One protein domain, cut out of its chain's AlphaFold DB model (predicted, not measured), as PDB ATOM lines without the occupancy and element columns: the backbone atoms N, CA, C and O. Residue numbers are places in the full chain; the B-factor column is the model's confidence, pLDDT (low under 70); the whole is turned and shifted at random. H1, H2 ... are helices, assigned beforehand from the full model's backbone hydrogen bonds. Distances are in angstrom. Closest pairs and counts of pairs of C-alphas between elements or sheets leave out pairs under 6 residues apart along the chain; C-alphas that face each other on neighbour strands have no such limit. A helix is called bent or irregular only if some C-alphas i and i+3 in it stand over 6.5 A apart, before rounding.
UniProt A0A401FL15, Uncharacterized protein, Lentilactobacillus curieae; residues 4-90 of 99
ATOM      1  N   THR A   4     186.579 213.499 157.687       84.00
ATOM      2  CA  THR A   4     186.337 213.433 156.241       84.00
ATOM      3  C   THR A   4     186.635 212.039 155.683       84.00
ATOM      4  O   THR A   4     185.797 211.464 154.997       84.00
ATOM      5  N   ASP A   5     187.764 211.431 156.055       86.12
ATOM      6  CA  ASP A   5     188.142 210.075 155.641       86.12
ATOM      7  C   ASP A   5     187.120 209.034 156.112       86.12
ATOM      8  O   ASP A   5     186.801 208.105 155.375       86.12
ATOM      9  N   LYS A   6     186.571 209.195 157.329       89.06
ATOM     10  CA  LYS A   6     185.509 208.320 157.862       89.06
ATOM     11  C   LYS A   6     184.231 208.412 157.035       89.06
ATOM     12  O   LYS A   6     183.618 207.387 156.750       89.06
ATOM     13  N   LYS A   7     183.846 209.622 156.628       91.44
ATOM     14  CA  LYS A   7     182.668 209.844 155.784       91.44
ATOM     15  C   LYS A   7     182.874 209.276 154.377       91.44
ATOM     16  O   LYS A   7     182.009 208.561 153.882       91.44
ATOM     17  N   ARG A   8     184.042 209.512 153.769       92.50
ATOM     18  CA  ARG A   8     184.423 208.940 152.465       92.50
ATOM     19  C   ARG A   8     184.422 207.421 152.494       92.50
ATOM     20  O   ARG A   8     183.872 206.797 151.593       92.50
ATOM     21  N   GLN A   9     185.002 206.830 153.538       92.12
ATOM     22  CA  GLN A   9     184.975 205.386 153.730       92.12
ATOM     23  C   GLN A   9     183.537 204.879 153.848       92.12
ATOM     24  O   GLN A   9     183.187 203.961 153.123       92.12
ATOM     25  N   PHE A  10     182.699 205.496 154.687       93.88
ATOM     26  CA  PHE A  10     181.286 205.124 154.811       93.88
ATOM     27  C   PHE A  10     180.561 205.142 153.455       93.88
ATOM     28  O   PHE A  10     179.910 204.164 153.099       93.88
ATOM     29  N   ILE A  11     180.723 206.218 152.679       93.12
ATOM     30  CA  ILE A  11     180.113 206.356 151.350       93.12
ATOM     31  C   ILE A  11     180.583 205.236 150.415       93.12
ATOM     32  O   ILE A  11     179.763 204.572 149.785       93.12
ATOM     33  N   LEU A  12     181.892 204.991 150.338       93.88
ATOM     34  CA  LEU A  12     182.451 203.953 149.467       93.88
ATOM     35  C   LEU A  12     182.042 202.543 149.908       93.88
ATOM     36  O   LEU A  12     181.745 201.704 149.063       93.88
ATOM     37  N   GLU A  13     182.005 202.271 151.212       94.06
ATOM     38  CA  GLU A  13     181.559 200.984 151.754       94.06
ATOM     39  C   GLU A  13     180.088 200.723 151.466       94.06
ATOM     40  O   GLU A  13     179.736 199.597 151.117       94.06
ATOM     41  N   PHE A  14     179.257 201.759 151.572       94.56
ATOM     42  CA  PHE A  14     177.846 201.670 151.241       94.56
ATOM     43  C   PHE A  14     177.636 201.413 149.747       94.56
ATOM     44  O   PHE A  14     176.853 200.541 149.392       94.56
ATOM     45  N   LEU A  15     178.336 202.138 148.869       92.31
ATOM     46  CA  LEU A  15     178.150 202.035 147.416       92.31
ATOM     47  C   LEU A  15     178.758 200.765 146.810       92.31
ATOM     48  O   LEU A  15     178.320 200.340 145.748       92.31
ATOM     49  N   LEU A  16     179.742 200.138 147.462       92.81
ATOM     50  CA  LEU A  16     180.433 198.952 146.945       92.81
ATOM     51  C   LEU A  16     179.490 197.800 146.531       92.81
ATOM     52  O   LEU A  16     179.633 197.318 145.407       92.81
ATOM     53  N   PRO A  17     178.530 197.341 147.361       92.31
ATOM     54  CA  PRO A  17     177.576 196.305 146.952       92.31
ATOM     55  C   PRO A  17     176.610 196.754 145.847       92.31
ATOM     56  O   PRO A  17     176.107 195.910 145.112       92.31
ATOM     57  N   TYR A  18     176.377 198.061 145.702       89.12
ATOM     58  CA  TYR A  18     175.496 198.644 144.686       89.12
ATOM     59  C   TYR A  18     176.265 199.207 143.493       89.12
ATOM     60  O   TYR A  18     175.689 199.944 142.705       89.12
ATOM     61  N   ASN A  19     177.561 198.899 143.341       89.12
ATOM     62  CA  ASN A  19     178.426 199.626 142.412       89.12
ATOM     63  C   ASN A  19     177.882 199.617 140.976       89.12
ATOM     64  O   ASN A  19     178.050 200.604 140.284       89.12
ATOM     65  N   HIS A  20     177.202 198.546 140.560       88.00
ATOM     66  CA  HIS A  20     176.603 198.392 139.228       88.00
ATOM     67  C   HIS A  20     175.147 198.872 139.109       88.00
ATOM     68  O   HIS A  20     174.608 198.897 138.007       88.00
ATOM     69  N   ASP A  21     174.504 199.225 140.221       85.44
ATOM     70  CA  ASP A  21     173.132 199.732 140.274       85.44
ATOM     71  C   ASP A  21     173.173 201.255 140.407       85.44
ATOM     72  O   ASP A  21     173.077 201.826 141.496       85.44
ATOM     73  N   VAL A  22     173.423 201.919 139.279       83.31
ATOM     74  CA  VAL A  22     173.587 203.370 139.229       83.31
ATOM     75  C   VAL A  22     172.225 204.050 139.109       83.31
ATOM     76  O   VAL A  22     171.794 204.439 138.028       83.31
ATOM     77  N   SER A  23     171.527 204.155 140.239       82.25
ATOM     78  CA  SER A  23     170.171 204.701 140.345       82.25
ATOM     79  C   SER A  23     169.991 205.686 141.509       82.25
ATOM     80  O   SER A  23     170.710 205.668 142.510       82.25
ATOM     81  N   LEU A  24     168.990 206.564 141.399       79.56
ATOM     82  CA  LEU A  24     168.655 207.534 142.451       79.56
ATOM     83  C   LEU A  24     168.324 206.866 143.788       79.56
ATOM     84  O   LEU A  24     168.744 207.351 144.840       79.56
ATOM     85  N   ASP A  25     167.656 205.717 143.736       84.81
ATOM     86  CA  ASP A  25     167.237 204.953 144.908       84.81
ATOM     87  C   ASP A  25     168.424 204.562 145.800       84.81
ATOM     88  O   ASP A  25     168.337 204.629 147.029       84.81
ATOM     89  N   VAL A  26     169.572 204.211 145.207       88.12
ATOM     90  CA  VAL A  26     170.795 203.881 145.961       88.12
ATOM     91  C   VAL A  26     171.288 205.082 146.768       88.12
ATOM     92  O   VAL A  26     171.727 204.932 147.909       88.12
ATOM     93  N   ILE A  27     171.167 206.291 146.225       85.69
ATOM     94  CA  ILE A  27     171.621 207.520 146.882       85.69
ATOM     95  C   ILE A  27     170.626 207.956 147.957       85.69
ATOM     96  O   ILE A  27     171.033 208.374 149.042       85.69
ATOM     97  N   GLU A  28     169.327 207.772 147.729       86.00
ATOM     98  CA  GLU A  28     168.335 207.946 148.789       86.00
ATOM     99  C   GLU A  28     168.587 206.997 149.966       86.00
ATOM    100  O   GLU A  28     168.512 207.407 151.131       86.00
ATOM    101  N   HIS A  29     168.905 205.730 149.683       90.62
ATOM    102  CA  HIS A  29     169.264 204.758 150.710       90.62
ATOM    103  C   HIS A  29     170.561 205.137 151.430       90.62
ATOM    104  O   HIS A  29     170.609 205.038 152.659       90.62
ATOM    105  N   LEU A  30     171.565 205.648 150.711       90.94
ATOM    106  CA  LEU A  30     172.796 206.169 151.305       90.94
ATOM    107  C   LEU A  30     172.499 207.307 152.289       90.94
ATOM    108  O   LEU A  30     173.021 207.305 153.404       90.94
ATOM    109  N   ILE A  31     171.643 208.264 151.918       89.62
ATOM    110  CA  ILE A  31     171.283 209.383 152.799       89.62
ATOM    111  C   ILE A  31     170.496 208.898 154.016       89.62
ATOM    112  O   ILE A  31     170.772 209.332 155.137       89.62
ATOM    113  N   LYS A  32     169.550 207.969 153.833       90.44
ATOM    114  CA  LYS A  32     168.817 207.347 154.948       90.44
ATOM    115  C   LYS A  32     169.780 206.636 155.911       90.44
ATOM    116  O   LYS A  32     169.685 206.847 157.118       90.44
ATOM    117  N   ALA A  33     170.740 205.866 155.396       92.88
ATOM    118  CA  ALA A  33     171.755 205.188 156.202       92.88
ATOM    119  C   ALA A  33     172.700 206.177 156.907       92.88
ATOM    120  O   ALA A  33     173.001 206.024 158.088       92.88
ATOM    121  N   GLY A  34     173.130 207.231 156.215       90.62
ATOM    122  CA  GLY A  34     174.025 208.239 156.773       90.62
ATOM    123  C   GLY A  34     173.391 209.046 157.908       90.62
ATOM    124  O   GLY A  34     174.074 209.339 158.888       90.62
ATOM    125  N   LYS A  35     172.076 209.304 157.853       90.19
ATOM    126  CA  LYS A  35     171.323 209.911 158.966       90.19
ATOM    127  C   LYS A  35     171.384 209.065 160.240       90.19
ATOM    128  O   LYS A  35     171.557 209.618 161.322       90.19
ATOM    129  N   ILE A  36     171.305 207.736 160.121       92.06
ATOM    130  CA  ILE A  36     171.454 206.808 161.261       92.06
ATOM    131  C   ILE A  36     172.868 206.904 161.854       92.06
ATOM    132  O   ILE A  36     173.042 206.827 163.066       92.06
ATOM    133  N   MET A  37     173.869 207.136 161.004       87.00
ATOM    134  CA  MET A  37     175.270 207.324 161.397       87.00
ATOM    135  C   MET A  37     175.583 208.735 161.930       87.00
ATOM    136  O   MET A  37     176.727 209.003 162.295       87.00
ATOM    137  N   GLY A  38     174.591 209.631 161.993       91.56
ATOM    138  CA  GLY A  38     174.740 210.996 162.502       91.56
ATOM    139  C   GLY A  38     175.209 212.028 161.472       91.56
ATOM    140  O   GLY A  38     175.577 213.132 161.865       91.56
ATOM    141  N   TYR A  39     175.198 211.703 160.178       89.88
ATOM    142  CA  TYR A  39     175.504 212.654 159.107       89.88
ATOM    143  C   TYR A  39     174.236 213.356 158.611       89.88
ATOM    144  O   TYR A  39     173.205 212.715 158.385       89.88
ATOM    145  N   SER A  40     174.310 214.667 158.384       88.88
ATOM    146  CA  SER A  40     173.237 215.389 157.694       88.88
ATOM    147  C   SER A  40     173.230 215.086 156.190       88.88
ATOM    148  O   SER A  40     174.243 214.689 155.609       88.88
ATOM    149  N   ALA A  41     172.076 215.277 155.543       85.38
ATOM    150  CA  ALA A  41     171.962 215.112 154.094       85.38
ATOM    151  C   ALA A  41     172.921 216.063 153.358       85.38
ATOM    152  O   ALA A  41     173.675 215.616 152.498       85.38
ATOM    153  N   ASP A  42     172.975 217.331 153.768       85.50
ATOM    154  CA  ASP A  42     173.847 218.355 153.180       85.50
ATOM    155  C   ASP A  42     175.331 217.986 153.291       85.50
ATOM    156  O   ASP A  42     176.105 218.153 152.346       85.50
ATOM    157  N   GLU A  43     175.745 217.429 154.432       87.25
ATOM    158  CA  GLU A  43     177.113 216.959 154.638       87.25
ATOM    159  C   GLU A  43     177.486 215.767 153.763       87.25
ATOM    160  O   GLU A  43     178.665 215.635 153.419       87.25
ATOM    161  N   LEU A  44     176.530 214.886 153.462       88.25
ATOM    162  CA  LEU A  44     176.727 213.753 152.559       88.25
ATOM    163  C   LEU A  44     176.763 214.230 151.113       88.25
ATOM    164  O   LEU A  44     177.687 213.870 150.394       88.25
ATOM    165  N   PHE A  45     175.835 215.098 150.709       85.75
ATOM    166  CA  PHE A  45     175.821 215.685 149.370       85.75
ATOM    167  C   PHE A  45     177.105 216.446 149.065       85.75
ATOM    168  O   PHE A  45     177.739 216.203 148.040       85.75
ATOM    169  N   LYS A  46     177.543 217.318 149.979       86.19
ATOM    170  CA  LYS A  46     178.803 218.049 149.819       86.19
ATOM    171  C   LYS A  46     179.991 217.100 149.659       86.19
ATOM    172  O   LYS A  46     180.879 217.363 148.846       86.19
ATOM    173  N   GLU A  47     180.014 216.003 150.416       89.31
ATOM    174  CA  GLU A  47     181.091 215.020 150.314       89.31
ATOM    175  C   GLU A  47     181.026 214.253 148.996       89.31
ATOM    176  O   GLU A  47     182.048 214.125 148.336       89.31
ATOM    177  N   LEU A  48     179.846 213.809 148.564       88.12
ATOM    178  CA  LEU A  48     179.680 213.103 147.299       88.12
ATOM    179  C   LEU A  48     180.106 213.962 146.096       88.12
ATOM    180  O   LEU A  48     180.797 213.462 145.213       88.12
ATOM    181  N   VAL A  49     179.763 215.255 146.089       85.31
ATOM    182  CA  VAL A  49     180.226 216.223 145.073       85.31
ATOM    183  C   VAL A  49     181.744 216.386 145.127       85.31
ATOM    184  O   VAL A  49     182.411 216.426 144.098       85.31
ATOM    185  N   THR A  50     182.318 216.454 146.330       87.44
ATOM    186  CA  THR A  50     183.773 216.555 146.507       87.44
ATOM    187  C   THR A  50     184.478 215.300 145.998       87.44
ATOM    188  O   THR A  50     185.477 215.406 145.300       87.44
ATOM    189  N   MET A  51     183.944 214.120 146.314       88.62
ATOM    190  CA  MET A  51     184.481 212.822 145.916       88.62
ATOM    191  C   MET A  51     184.352 212.556 144.413       88.62
ATOM    192  O   MET A  51     185.172 211.816 143.875       88.62
ATOM    193  N   ASP A  52     183.353 213.126 143.742       85.62
ATOM    194  CA  ASP A  52     183.211 213.074 142.283       85.62
ATOM    195  C   ASP A  52     184.104 214.097 141.553       85.62
ATOM    196  O   ASP A  52     184.570 213.846 140.441       85.62
ATOM    197  N   ASN A  53     184.412 215.229 142.197       82.69
ATOM    198  CA  ASN A  53     185.223 216.299 141.614       82.69
ATOM    199  C   ASN A  53     186.534 215.763 141.003       82.69
ATOM    200  O   ASN A  53     187.189 214.881 141.563       82.69
ATOM    201  N   GLN A  54     186.959 216.365 139.888       69.94
ATOM    202  CA  GLN A  54     188.150 216.033 139.097       69.94
ATOM    203  C   GLN A  54     189.445 215.848 139.907       69.94
ATOM    204  O   GLN A  54     190.353 215.154 139.452       69.94
ATOM    205  N   HIS A  55     189.549 216.433 141.101       71.88
ATOM    206  CA  HIS A  55     190.700 216.243 141.985       71.88
ATOM    207  C   HIS A  55     190.661 214.925 142.773       71.88
ATOM    208  O   HIS A  55     191.671 214.212 142.844       71.88
ATOM    209  N   ASP A  56     189.513 214.570 143.350       78.62
ATOM    210  CA  ASP A  56     189.377 213.371 144.178       78.62
ATOM    211  C   ASP A  56     189.003 212.159 143.330       78.62
ATOM    212  O   ASP A  56     189.656 211.125 143.490       78.62
ATOM    213  N   GLN A  57     188.071 212.296 142.379       86.25
ATOM    214  CA  GLN A  57     187.638 211.257 141.433       86.25
ATOM    215  C   GLN A  57     187.473 209.882 142.086       86.25
ATOM    216  O   GLN A  57     187.882 208.871 141.522       86.25
ATOM    217  N   LEU A  58     186.957 209.816 143.311       89.12
ATOM    218  CA  LEU A  58     186.673 208.558 144.002       89.12
ATOM    219  C   LEU A  58     185.355 207.957 143.513       89.12
ATOM    220  O   LEU A  58     185.196 206.736 143.510       89.12
ATOM    221  N   LEU A  59     184.436 208.809 143.071       89.69
ATOM    222  CA  LEU A  59     183.141 208.426 142.534       89.69
ATOM    223  C   LEU A  59     183.032 208.836 141.061       89.69
ATOM    224  O   LEU A  59     183.879 209.568 140.550       89.69
ATOM    225  N   LYS A  60     182.017 208.304 140.384       86.06
ATOM    226  CA  LYS A  60     181.611 208.678 139.031       86.06
ATOM    227  C   LYS A  60     180.131 209.042 139.068       86.06
ATOM    228  O   LYS A  60     179.261 208.205 138.842       86.06
ATOM    229  N   ILE A  61     179.841 210.276 139.439       77.38
ATOM    230  CA  ILE A  61     178.494 210.754 139.697       77.38
ATOM    231  C   ILE A  61     178.249 212.030 138.902       77.38
ATOM    232  O   ILE A  61     178.817 213.071 139.188       77.38
ATOM    233  N   THR A  62     177.335 212.002 137.939       67.69
ATOM    234  CA  THR A  62     176.949 213.228 137.232       67.69
ATOM    235  C   THR A  62     175.835 213.953 137.986       67.69
ATOM    236  O   THR A  62     174.698 213.488 138.055       67.69
ATOM    237  N   TYR A  63     176.150 215.120 138.544       65.25
ATOM    238  CA  TYR A  63     175.166 216.018 139.153       65.25
ATOM    239  C   TYR A  63     174.642 217.015 138.110       65.25
ATOM    240  O   TYR A  63     175.405 217.841 137.613       65.25
ATOM    241  N   LEU A  64     173.339 216.987 137.812       52.31
ATOM    242  CA  LEU A  64     172.644 218.084 137.128       52.31
ATOM    243  C   LEU A  64     171.725 218.760 138.142       52.31
ATOM    244  O   LEU A  64     170.761 218.163 138.608       52.31
ATOM    245  N   ALA A  65     172.023 220.013 138.480       49.72
ATOM    246  CA  ALA A  65     171.130 220.818 139.299       49.72
ATOM    247  C   ALA A  65     169.828 221.079 138.523       49.72
ATOM    248  O   ALA A  65     169.849 221.735 137.481       49.72
ATOM    249  N   MET A  66     168.705 220.568 139.028       49.03
ATOM    250  CA  MET A  66     167.374 221.042 138.649       49.03
ATOM    251  C   MET A  66     166.873 222.080 139.665       49.03
ATOM    252  O   MET A  66     167.401 222.127 140.777       49.03
ATOM    253  N   PRO A  67     165.900 222.934 139.289       43.72
ATOM    254  CA  PRO A  67     165.531 224.134 140.049       43.72
ATOM    255  C   PRO A  67     165.015 223.897 141.476       43.72
ATOM    256  O   PRO A  67     165.010 224.843 142.257       43.72
ATOM    257  N   ASP A  68     164.621 222.667 141.817       49.47
ATOM    258  CA  ASP A  68     163.892 222.341 143.051       49.47
ATOM    259  C   ASP A  68     164.712 221.471 144.022       49.47
ATOM    260  O   ASP A  68     164.249 220.444 144.503       49.47
ATOM    261  N   ASP A  69     165.935 221.911 144.314       52.22
ATOM    262  CA  ASP A  69     166.783 221.415 145.406       52.22
ATOM    263  C   ASP A  69     167.158 219.915 145.354       52.22
ATOM    264  O   ASP A  69     166.523 219.031 145.919       52.22
ATOM    265  N   HIS A  70     168.334 219.687 144.758       59.59
ATOM    266  CA  HIS A  70     169.219 218.524 144.913       59.59
ATOM    267  C   HIS A  70     168.720 217.166 144.404       59.59
ATOM    268  O   HIS A  70     168.344 216.297 145.186       59.59
ATOM    269  N   TYR A  71     168.924 216.903 143.107       60.81
ATOM    270  CA  TYR A  71     168.895 215.537 142.577       60.81
ATOM    271  C   TYR A  71     170.023 215.271 141.581       60.81
ATOM    272  O   TYR A  71     170.519 216.166 140.899       60.81
ATOM    273  N   LEU A  72     170.455 214.013 141.553       59.00
ATOM    274  CA  LEU A  72     171.397 213.475 140.582       59.00
ATOM    275  C   LEU A  72     170.707 213.325 139.230       59.00
ATOM    276  O   LEU A  72     169.537 212.954 139.174       59.00
ATOM    277  N   ALA A  73     171.426 213.572 138.141       53.28
ATOM    278  CA  ALA A  73     170.957 213.081 136.855       53.28
ATOM    279  C   ALA A  73     171.396 211.634 136.676       53.28
ATOM    280  O   ALA A  73     172.379 211.201 137.282       53.28
ATOM    281  N   ASP A  74     170.678 210.918 135.811       57.72
ATOM    282  CA  ASP A  74     171.188 209.703 135.183       57.72
ATOM    283  C   ASP A  74     172.641 209.952 134.764       57.72
ATOM    284  O   ASP A  74     172.945 210.836 133.957       57.72
ATOM    285  N   THR A  75     173.554 209.244 135.420       62.34
ATOM    286  CA  THR A  75     174.981 209.532 135.328       62.34
ATOM    287  C   THR A  75     175.561 209.052 133.997       62.34
ATOM    288  O   THR A  75     176.714 209.353 133.671       62.34
ATOM    289  N   GLY A  76     174.798 208.249 133.237       67.31
ATOM    290  CA  GLY A  76     175.303 207.491 132.094       67.31
ATOM    291  C   GLY A  76     176.460 206.552 132.464       67.31
ATOM    292  O   GLY A  76     177.113 205.999 131.577       67.31
ATOM    293  N   GLN A  77     176.758 206.394 133.760       79.75
ATOM    294  CA  GLN A  77     177.831 205.553 134.263       79.75
ATOM    295  C   GLN A  77     177.291 204.164 134.551       79.75
ATOM    296  O   GLN A  77     176.196 203.986 135.073       79.75
ATOM    297  N   SER A  78     178.119 203.164 134.275       83.75
ATOM    298  CA  SER A  78     177.858 201.781 134.663       83.75
ATOM    299  C   SER A  78     178.366 201.444 136.066       83.75
ATOM    300  O   SER A  78     178.120 200.335 136.542       83.75
ATOM    301  N   THR A  79     179.115 202.358 136.707       88.44
ATOM    302  CA  THR A  79     179.643 202.169 138.064       88.44
ATOM    303  C   THR A  79     179.622 203.443 138.909       88.44
ATOM    304  O   THR A  79     179.977 204.504 138.403       88.44
ATOM    305  N   TRP A  80     179.317 203.334 140.207       89.12
ATOM    306  CA  TRP A  80     179.411 204.448 141.168       89.12
ATOM    307  C   TRP A  80     180.838 204.807 141.560       89.12
ATOM    308  O   TRP A  80     181.175 205.979 141.724       89.12
ATOM    309  N   ILE A  81     181.667 203.791 141.768       91.19
ATOM    310  CA  ILE A  81     183.015 203.919 142.308       91.19
ATOM    311  C   ILE A  81     184.002 203.904 141.140       91.19
ATOM    312  O   ILE A  81     183.877 203.127 140.187       91.19
ATOM    313  N   SER A  82     184.988 204.796 141.184       91.06
ATOM    314  CA  SER A  82     186.101 204.785 140.238       91.06
ATOM    315  C   SER A  82     187.192 203.801 140.682       91.06
ATOM    316  O   SER A  82     187.270 203.430 141.851       91.06
ATOM    317  N   GLY A  83     188.144 203.471 139.803       89.88
ATOM    318  CA  GLY A  83     189.316 202.687 140.220       89.88
ATOM    319  C   GLY A  83     190.139 203.361 141.336       89.88
ATOM    320  O   GLY A  83     190.760 202.686 142.157       89.88
ATOM    321  N   LYS A  84     190.114 204.701 141.428       91.06
ATOM    322  CA  LYS A  84     190.754 205.446 142.524       91.06
ATOM    323  C   LYS A  84     189.954 205.324 143.824       91.06
ATOM    324  O   LYS A  84     190.563 205.187 144.883       91.06
ATOM    325  N   GLY A  85     188.623 205.314 143.746       90.56
ATOM    326  CA  GLY A  85     187.729 205.054 144.876       90.56
ATOM    327  C   GLY A  85     187.896 203.654 145.455       90.56
ATOM    328  O   GLY A  85     188.044 203.504 146.666       90.56
ATOM    329  N   GLU A  86     187.974 202.636 144.596       90.69
ATOM    330  CA  GLU A  86     188.240 201.254 145.015       90.69
ATOM    331  C   GLU A  86     189.595 201.143 145.718       90.69
ATOM    332  O   GLU A  86     189.688 200.593 146.817       90.69
ATOM    333  N   ARG A  87     190.646 201.740 145.136       90.19
ATOM    334  CA  ARG A  87     191.983 201.764 145.742       90.19
ATOM    335  C   ARG A  87     191.999 202.498 147.082       90.19
ATOM    336  O   ARG A  87     192.652 202.029 148.012       90.19
ATOM    337  N   PHE A  88     191.300 203.627 147.191       90.50
ATOM    338  CA  PHE A  88     191.160 204.351 148.452       90.50
ATOM    339  C   PHE A  88     190.499 203.462 149.505       90.50
ATOM    340  O   PHE A  88     191.074 203.253 150.570       90.50
ATOM    341  N   LEU A  89     189.344 202.871 149.191       89.88
ATOM    342  CA  LEU A  89     188.620 201.998 150.114       89.88
ATOM    343  C   LEU A  89     189.478 200.811 150.574       89.88
ATOM    344  O   LEU A  89     189.466 200.432 151.744       89.88
ATOM    345  N   TYR A  90     190.258 200.251 149.661       88.88
ATOM    346  CA  TYR A  90     191.156 199.142 149.935       88.88
ATOM    347  C   TYR A  90     192.283 199.520 150.920       88.88
ATOM    348  O   TYR A  90     192.509 198.802 151.897       88.88
TER     349      TYR A  90
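Overview. This is residues 4 to 90 of the 99 residues of an uncharacterized protein of Lentilactobacillus curieae (UniProt A0A401FL15). Three helices, H1, H2 and H3, pack on one another in a triangle with their lines crossed, and the short H4 packs on H1 away from H2. A long link, residues 53 to 82, joins H3 to H4 and includes a loop that reaches far out at Pro 67. The printed part has 87 residues with four named helices, H1, H2, H3, H4 in chain order, and no named strand; the class is all helix. It is compact, with a radius of gyration of the C-alphas of 11.9 A and spans of 36 by 30 by 24 A.

Along the chain. H1, residues 4 to 18, begins at C-alpha 4 (186.337, 213.433, 156.241) and measures 21.7 A. It is irregular, but only just: C-alphas 14 and 17 are 6.9 A apart. H2, residues 24 to 36, measures 19.0 A. H3, residues 41 to 52, measures 16.4 A. H4, residues 83 to 90, measures 10.5 A and ends at C-alpha 90 (191.156, 199.142, 149.935).

Arrangement. H1 is the hub. H2 touches it with residues 26 to 30 alone, opposite ways at a steep tilt of 45 degrees; the closest C-alphas, of Phe 14 and Leu 30, are 6.8 A apart. H1 touches H3 with residues 7 to 11 alone, about perpendicular at 81 degrees; the closest C-alphas are those of Arg 8 and Glu 47, 7.3 A. H1 touches H4 with residues 9 to 13 alone, only just about perpendicular at 72 degrees; the closest C-alphas are those of Gln 9 and Leu 89, 6.2 A. Residues 31 to 35 of H2 touch residues 41 to 44 of H3, opposite ways at a steep tilt of 56 degrees; the closest C-alphas are those of Ile 31 and Ala 41, 5.9 A. H4 is apart from H2, and only just apart from H3, at 8.5 A. Every O i to N i+4 pair is within hydrogen-bond range in H3 and H4, against 9 of 11 in H1 and 8 of 9 in H2.

Size, cuts and confidence. The C-alphas of Pro 67 and Tyr 90 are the two farthest apart, at 37.1 A. The printed part has no cut. The links H1 to H2 and H2 to H3 are tight, and H3 to H4 is long. The mean pLDDT of the printed part is 82.5; residue 54 and residues 62 to 76 are under 70.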